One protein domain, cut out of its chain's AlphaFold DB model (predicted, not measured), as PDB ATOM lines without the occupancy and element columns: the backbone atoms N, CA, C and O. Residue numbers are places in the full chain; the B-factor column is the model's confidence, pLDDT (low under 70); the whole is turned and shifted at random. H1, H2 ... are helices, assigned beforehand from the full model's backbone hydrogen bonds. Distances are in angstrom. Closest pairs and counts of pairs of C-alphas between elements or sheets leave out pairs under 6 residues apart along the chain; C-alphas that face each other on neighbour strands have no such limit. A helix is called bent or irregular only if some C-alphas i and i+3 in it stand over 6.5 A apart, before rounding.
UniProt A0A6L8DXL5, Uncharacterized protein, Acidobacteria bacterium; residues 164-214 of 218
ATOM      1  N   SER A 164     -20.679  12.804  -7.805       65.31
ATOM      2  CA  SER A 164     -21.451  12.075  -8.800       65.31
ATOM      3  C   SER A 164     -21.598  12.940 -10.041       65.31
ATOM      4  O   SER A 164     -22.033  14.090  -9.965       65.31
ATOM      5  N   ILE A 165     -21.308  12.351 -11.199       75.44
ATOM      6  CA  ILE A 165     -21.552  12.933 -12.526       75.44
ATOM      7  C   ILE A 165     -22.979  13.505 -12.612       75.44
ATOM      8  O   ILE A 165     -23.183  14.562 -13.198       75.44
ATOM      9  N   GLY A 166     -23.957  12.870 -11.953       79.75
ATOM     10  CA  GLY A 166     -25.333  13.369 -11.893       79.75
ATOM     11  C   GLY A 166     -25.472  14.737 -11.216       79.75
ATOM     12  O   GLY A 166     -26.194  15.589 -11.726       79.75
ATOM     13  N   GLY A 167     -24.756  14.983 -10.114       76.94
ATOM     14  CA  GLY A 167     -24.764  16.280  -9.429       76.94
ATOM     15  C   GLY A 167     -24.170  17.392 -10.294       76.94
ATOM     16  O   GLY A 167     -24.763  18.463 -10.413       76.94
ATOM     17  N   ALA A 168     -23.058  17.101 -10.977       80.56
ATOM     18  CA  ALA A 168     -22.437  18.030 -11.919       80.56
ATOM     19  C   ALA A 168     -23.361  18.354 -13.103       80.56
ATOM     20  O   ALA A 168     -23.523  19.522 -13.449       80.56
ATOM     21  N   VAL A 169     -24.019  17.347 -13.688       86.50
ATOM     22  CA  VAL A 169     -24.980  17.548 -14.785       86.50
ATOM     23  C   VAL A 169     -26.149  18.423 -14.338       86.50
ATOM     24  O   VAL A 169     -26.490  19.374 -15.036       86.50
ATOM     25  N   VAL A 170     -26.735  18.163 -13.164       86.12
ATOM     26  CA  VAL A 170     -27.821  18.996 -12.620       86.12
ATOM     27  C   VAL A 170     -27.358  20.438 -12.421       86.12
ATOM     28  O   VAL A 170     -28.078  21.363 -12.791       86.12
ATOM     29  N   LEU A 171     -26.150  20.641 -11.886       86.94
ATOM     30  CA  LEU A 171     -25.604  21.976 -11.655       86.94
ATOM     31  C   LEU A 171     -25.344  22.731 -12.967       86.94
ATOM     32  O   LEU A 171     -25.648  23.918 -13.051       86.94
ATOM     33  N   ILE A 172     -24.843  22.044 -14.000       91.50
ATOM     34  CA  ILE A 172     -24.661  22.613 -15.343       91.50
ATOM     35  C   ILE A 172     -26.009  23.033 -15.927       91.50
ATOM     36  O   ILE A 172     -26.150  24.170 -16.367       91.50
ATOM     37  N   VAL A 173     -27.008  22.147 -15.905       91.12
ATOM     38  CA  VAL A 173     -28.349  22.441 -16.434       91.12
ATOM     39  C   VAL A 173     -28.961  23.634 -15.701       91.12
ATOM     40  O   VAL A 173     -29.445  24.565 -16.343       91.12
ATOM     41  N   LEU A 174     -28.883  23.652 -14.368       90.88
ATOM     42  CA  LEU A 174     -29.367  24.761 -13.549       90.88
ATOM     43  C   LEU A 174     -28.644  26.073 -13.888       90.88
ATOM     44  O   LEU A 174     -29.290  27.106 -14.047       90.88
ATOM     45  N   GLY A 175     -27.319  26.024 -14.042       90.56
ATOM     46  CA  GLY A 175     -26.504  27.163 -14.448       90.56
ATOM     47  C   GLY A 175     -26.902  27.708 -15.817       90.56
ATOM     48  O   GLY A 175     -27.107  28.908 -15.944       90.56
ATOM     49  N   VAL A 176     -27.085  26.845 -16.820       93.19
ATOM     50  CA  VAL A 176     -27.523  27.242 -18.170       93.19
ATOM     51  C   VAL A 176     -28.901  27.901 -18.135       93.19
ATOM     52  O   VAL A 176     -29.103  28.929 -18.777       93.19
ATOM     53  N   VAL A 177     -29.838  27.350 -17.363       90.75
ATOM     54  CA  VAL A 177     -31.179  27.925 -17.183       90.75
ATOM     55  C   VAL A 177     -31.104  29.322 -16.560       90.75
ATOM     56  O   VAL A 177     -31.687  30.263 -17.095       90.75
ATOM     57  N   LEU A 178     -30.339  29.483 -15.474       90.25
ATOM     58  CA  LEU A 178     -30.121  30.782 -14.825       90.25
ATOM     59  C   LEU A 178     -29.453  31.787 -15.772       90.25
ATOM     60  O   LEU A 178     -29.870  32.943 -15.835       90.25
ATOM     61  N   LEU A 179     -28.449  31.341 -16.531       91.62
ATOM     62  CA  LEU A 179     -27.710  32.177 -17.475       91.62
ATOM     63  C   LEU A 179     -28.567  32.600 -18.673       91.62
ATOM     64  O   LEU A 179     -28.390  33.694 -19.199       91.62
ATOM     65  N   SER A 180     -29.522  31.765 -19.083       90.94
ATOM     66  CA  SER A 180     -30.460  32.091 -20.163       90.94
ATOM     67  C   SER A 180     -31.328  33.296 -19.805       90.94
ATOM     68  O   SER A 180     -31.571  34.153 -20.649       90.94
ATOM     69  N   ASN A 181     -31.731  33.409 -18.540       89.50
ATOM     70  CA  ASN A 181     -32.496  34.559 -18.072       89.50
ATOM     71  C   ASN A 181     -31.634  35.810 -17.868       89.50
ATOM     72  O   ASN A 181     -32.110  36.912 -18.095       89.50
ATOM     73  N   THR A 182     -30.380  35.671 -17.423       89.81
ATOM     74  CA  THR A 182     -29.540  36.842 -17.105       89.81
ATOM     75  C   THR A 182     -28.762  37.392 -18.297       89.81
ATOM     76  O   THR A 182     -28.618  38.606 -18.404       89.81
ATOM     77  N   LEU A 183     -28.232  36.530 -19.170       91.88
ATOM     78  CA  LEU A 183     -27.352  36.928 -20.276       91.88
ATOM     79  C   LEU A 183     -28.069  36.955 -21.629       91.88
ATOM     80  O   LEU A 183     -27.712  37.757 -22.487       91.88
ATOM     81  N   LEU A 184     -29.048  36.067 -21.833       89.12
ATOM     82  CA  LEU A 184     -29.769  35.938 -23.106       89.12
ATOM     83  C   LEU A 184     -31.143  36.627 -23.091       89.12
ATOM     84  O   LEU A 184     -31.806  36.634 -24.125       89.12
ATOM     85  N   ASP A 185     -31.555  37.184 -21.945       89.62
ATOM     86  CA  ASP A 185     -32.862  37.826 -21.721       89.62
ATOM     87  C   ASP A 185     -34.050  36.936 -22.149       89.62
ATOM     88  O   ASP A 185     -35.099  37.400 -22.594       89.62
ATOM     89  N   ILE A 186     -33.869  35.612 -22.054       89.88
ATOM     90  CA  ILE A 186     -34.901  34.630 -22.391       89.88
ATOM     91  C   ILE A 186     -35.803  34.463 -21.164       89.88
ATOM     92  O   ILE A 186     -35.323  33.982 -20.131       89.88
ATOM     93  N   PRO A 187     -37.109  34.783 -21.254       87.06
ATOM     94  CA  PRO A 187     -38.017  34.668 -20.121       87.06
ATOM     95  C   PRO A 187     -38.188  33.204 -19.688       87.06
ATOM     96  O   PRO A 187     -38.317  32.299 -20.513       87.06
ATOM     97  N   LEU A 188     -38.222  32.967 -18.374       88.38
ATOM     98  CA  LEU A 188     -38.353  31.639 -17.751       88.38
ATOM     99  C   LEU A 188     -39.804  31.136 -17.647       88.38
ATOM    100  O   LEU A 188     -40.052  30.107 -17.015       88.38
ATOM    101  N   ASP A 189     -40.771  31.815 -18.266       88.38
ATOM    102  CA  ASP A 189     -42.195  31.450 -18.179       88.38
ATOM    103  C   ASP A 189     -42.460  30.030 -18.696       88.38
ATOM    104  O   ASP A 189     -43.274  29.289 -18.143       88.38
ATOM    105  N   TRP A 190     -41.709  29.600 -19.716       88.06
ATOM    106  CA  TRP A 190     -41.767  28.226 -20.207       88.06
ATOM    107  C   TRP A 190     -41.324  27.225 -19.131       88.06
ATOM    108  O   TRP A 190     -41.932  26.172 -18.980       88.06
ATOM    109  N   LEU A 191     -40.315  27.543 -18.320       87.81
ATOM    110  CA  LEU A 191     -39.868  26.654 -17.251       87.81
ATOM    111  C   LEU A 191     -40.931  26.555 -16.150       87.81
ATOM    112  O   LEU A 191     -41.200  25.463 -15.647       87.81
ATOM    113  N   ALA A 192     -41.584  27.673 -15.829       83.50
ATOM    114  CA  ALA A 192     -42.706  27.710 -14.895       83.50
ATOM    115  C   ALA A 192     -43.937  26.934 -15.404       83.50
ATOM    116  O   ALA A 192     -44.695  26.390 -14.606       83.50
ATOM    117  N   ALA A 193     -44.130  26.821 -16.718       88.50
ATOM    118  CA  ALA A 193     -45.181  25.976 -17.282       88.50
ATOM    119  C   ALA A 193     -44.820  24.475 -17.248       88.50
ATOM    120  O   ALA A 193     -45.702  23.631 -17.085       88.50
ATOM    121  N   TRP A 194     -43.535  24.129 -17.376       90.19
ATOM    122  CA  TRP A 194     -43.076  22.744 -17.548       90.19
ATOM    123  C   TRP A 194     -42.501  22.079 -16.286       90.19
ATOM    124  O   TRP A 194     -42.332  20.858 -16.280       90.19
ATOM    125  N   TRP A 195     -42.251  22.807 -15.189       88.69
ATOM    126  CA  TRP A 195     -41.711  22.216 -13.950       88.69
ATOM    127  C   TRP A 195     -42.496  21.008 -13.392       88.69
ATOM    128  O   TRP A 195     -41.829  20.123 -12.851       88.69
ATOM    129  N   PRO A 196     -43.840  20.872 -13.539       87.94
ATOM    130  CA  PRO A 196     -44.568  19.702 -13.033       87.94
ATOM    131  C   PRO A 196     -44.167  18.389 -13.717       87.94
ATOM    132  O   PRO A 196     -44.356  17.309 -13.155       87.94
ATOM    133  N   VAL A 197     -43.576  18.461 -14.914       92.56
ATOM    134  CA  VAL A 197     -43.093  17.286 -15.646       92.56
ATOM    135  C   VAL A 197     -41.934  16.608 -14.908       92.56
ATOM    136  O   VAL A 197     -41.808  15.388 -14.971       92.56
ATOM    137  N   ILE A 198     -41.123  17.357 -14.153       87.75
ATOM    138  CA  ILE A 198     -39.975  16.822 -13.404       87.75
ATOM    139  C   ILE A 198     -40.413  15.823 -12.315       87.75
ATOM    140  O   ILE A 198     -39.994  14.663 -12.386       87.75
ATOM    141  N   PRO A 199     -41.248  16.197 -11.318       85.94
ATOM    142  CA  PRO A 199     -41.711  15.245 -10.311       85.94
ATOM    143  C   PRO A 199     -42.570  14.131 -10.919       85.94
ATOM    144  O   PRO A 199     -42.502  13.000 -10.443       85.94
ATOM    145  N   LEU A 200     -43.323  14.408 -11.993       90.94
ATOM    146  CA  LEU A 200     -44.088  13.386 -12.711       90.94
ATOM    147  C   LEU A 200     -43.173  12.314 -13.323       90.94
ATOM    148  O   LEU A 200     -43.376  11.122 -13.097       90.94
ATOM    149  N   GLY A 201     -42.137  12.728 -14.053       91.75
ATOM    150  CA  GLY A 201     -41.148  11.828 -14.643       91.75
ATOM    151  C   GLY A 201     -40.376  11.041 -13.584       91.75
ATOM    152  O   GLY A 201     -40.172   9.836 -13.742       91.75
ATOM    153  N   LEU A 202     -40.014  11.685 -12.469       89.19
ATOM    154  CA  LEU A 202     -39.371  11.014 -11.337       89.19
ATOM    155  C   LEU A 202     -40.293   9.960 -10.706       89.19
ATOM    156  O   LEU A 202     -39.852   8.843 -10.443       89.19
ATOM    157  N   GLY A 203     -41.576  10.278 -10.522       86.81
ATOM    158  CA  GLY A 203     -42.580   9.331 -10.034       86.81
ATOM    159  C   GLY A 203     -42.729   8.113 -10.948       86.81
ATOM    160  O   GLY A 203     -42.706   6.980 -10.470       86.81
ATOM    161  N   ILE A 204     -42.792   8.329 -12.267       94.50
ATOM    162  CA  ILE A 204     -42.826   7.246 -13.263       94.50
ATOM    163  C   ILE A 204     -41.551   6.399 -13.183       94.50
ATOM    164  O   ILE A 204     -41.626   5.172 -13.177       94.50
ATOM    165  N   HIS A 205     -40.378   7.028 -13.088       92.50
ATOM    166  CA  HIS A 205     -39.107   6.317 -12.976       92.50
ATOM    167  C   HIS A 205     -39.058   5.415 -11.734       92.50
ATOM    168  O   HIS A 205     -38.688   4.244 -11.842       92.50
ATOM    169  N   LEU A 206     -39.474   5.931 -10.572       90.06
ATOM    170  CA  LEU A 206     -39.539   5.164  -9.326       90.06
ATOM    171  C   LEU A 206     -40.530   4.001  -9.430       90.06
ATOM    172  O   LEU A 206     -40.219   2.900  -8.981       90.06
ATOM    173  N   LEU A 207     -41.681   4.214 -10.072       92.50
ATOM    174  CA  LEU A 207     -42.665   3.160 -10.312       92.50
ATOM    175  C   LEU A 207     -42.091   2.047 -11.196       92.50
ATOM    176  O   LEU A 207     -42.179   0.874 -10.848       92.50
ATOM    177  N   VAL A 208     -41.457   2.402 -12.316       94.44
ATOM    178  CA  VAL A 208     -40.830   1.430 -13.224       94.44
ATOM    179  C   VAL A 208     -39.715   0.663 -12.517       94.44
ATOM    180  O   VAL A 208     -39.609  -0.551 -12.686       94.44
ATOM    181  N   LYS A 209     -38.897   1.345 -11.710       92.56
ATOM    182  CA  LYS A 209     -37.849   0.706 -10.910       92.56
ATOM    183  C   LYS A 209     -38.445  -0.298  -9.918       92.56
ATOM    184  O   LYS A 209     -38.034  -1.453  -9.922       92.56
ATOM    185  N   ALA A 210     -39.469   0.102  -9.164       89.25
ATOM    186  CA  ALA A 210     -40.154  -0.772  -8.213       89.25
ATOM    187  C   ALA A 210     -40.799  -1.995  -8.892       89.25
ATOM    188  O   ALA A 210     -40.789  -3.094  -8.340       89.25
ATOM    189  N   LEU A 211     -41.341  -1.832 -10.105       93.69
ATOM    190  CA  LEU A 211     -41.895  -2.943 -10.883       93.69
ATOM    191  C   LEU A 211     -40.808  -3.915 -11.366       93.69
ATOM    192  O   LEU A 211     -41.000  -5.125 -11.273       93.69
ATOM    193  N   LYS A 212     -39.661  -3.406 -11.835       93.06
ATOM    194  CA  LYS A 212     -38.521  -4.240 -12.257       93.06
ATOM    195  C   LYS A 212     -37.933  -5.040 -11.096       93.06
ATOM    196  O   LYS A 212     -37.652  -6.221 -11.256       93.06
ATOM    197  N   GLU A 213     -37.790  -4.419  -9.928       91.25
ATOM    198  CA  GLU A 213     -37.301  -5.088  -8.715       91.25
ATOM    199  C   GLU A 213     -38.247  -6.211  -8.266       91.25
ATOM    200  O   GLU A 213     -37.788  -7.291  -7.905       91.25
ATOM    201  N   ARG A 214     -39.570  -6.012  -8.376       88.31
ATOM    202  CA  ARG A 214     -40.564  -7.064  -8.091       88.31
ATOM    203  C   ARG A 214     -40.497  -8.250  -9.054       88.31
ATOM    204  O   ARG A 214     -40.795  -9.362  -8.641       88.31
TER     205      ARG A 214
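AT A GLANCE: This is residues 164 to 214 of the 218 residues of an uncharacterized protein of Acidobacteria bacterium (UniProt A0A6L8DXL5). What would one see first in this model? A flat, wide-open U, with the long helix H1 as one arm and the short helix H2 followed by the long helix H3 as the other, and with an empty space between the two arms. The turn of the U is made by residues 183 to 188, and the arm of H2 and H3 reaches farther from that turn than the arm of H1. What is it built of, and how large is it? The printed part has 51 residues with three named helices, in the order H1, H2, H3, and no named strand, and its class is all helix. It is only just extended, close to loose, with a radius of gyration of the C-alphas of 14.9 A, and its C-alphas span 47 by 27 by 8 A.

HOW THE PARTS SIT: How do the two longest helices stand to each other? H1, residues 165 to 182, and H3, residues 197 to 214, are apart, with no C-alpha of the one within 8 A of the other. How does the short helix stand to them? H2, residues 189 to 194, is apart from H1, although it follows H1 in the chain. H2 and H3 meet only through their link, residues 195 and 196, which is a tight one. Which stretches stand free? Residues 164 to 176, of which 165 to 176 belong to H1, stand free, and so do residues 192 to 214, of which 192 to 194 belong to H2 and 197 to 214 belong to H3. In these stretches no residue has a C-alpha 8 or more residues away along the chain within 10 A of its own. Do the backbone N and O atoms bear out the helices? In H1, H2 and H3 every O i to N i+4 pair is within hydrogen-bond range.

IN THESE COORDINATES: Where does H1 begin and end? H1 runs from the C-alpha of Ile 165 at (-21.552, 12.933, -12.526) to that of Thr 182 at (-29.540, 36.842, -17.105), and its first and last C-alphas are 25.6 A apart. Where is H3? H3, also 18 residues long, runs from the C-alpha of Val 197 at (-43.093, 17.286, -15.646) to that of Arg 214 at (-40.564, -7.064, -8.091). It too measures 25.6 A from first to last C-alpha, and while y rises from the first to the last C-alpha of H1, it falls from the first to the last of H3. Where is H2? H2 has 6 residues, Asp 189 to Trp 194, and is 8.8 A long from first to last C-alpha. Is any helix bent? H1, H2 and H3 are not bent.

THE WHOLE: How far does the model reach? The two C-alphas farthest apart are those of Asp 185, in the link from H1 to H2, and Arg 214, at 47.5 A. The C-alphas of the first and last printed residues, Ser 164 and Arg 214, are 27.1 A apart. Is there a cut, or a long link? The printed part has no cut and runs from residue 164 to residue 214 of a chain of 218 residues. The link from H1 to H2, residues 183 to 188, is short, the link from H2 to H3 is tight, and no link is long. How confident is the model? The mean pLDDT of the printed part is 88.5, and residue 164 is the one printed residue under 70. The mean is 87 for H1, 88 for H2 and 91 for H3.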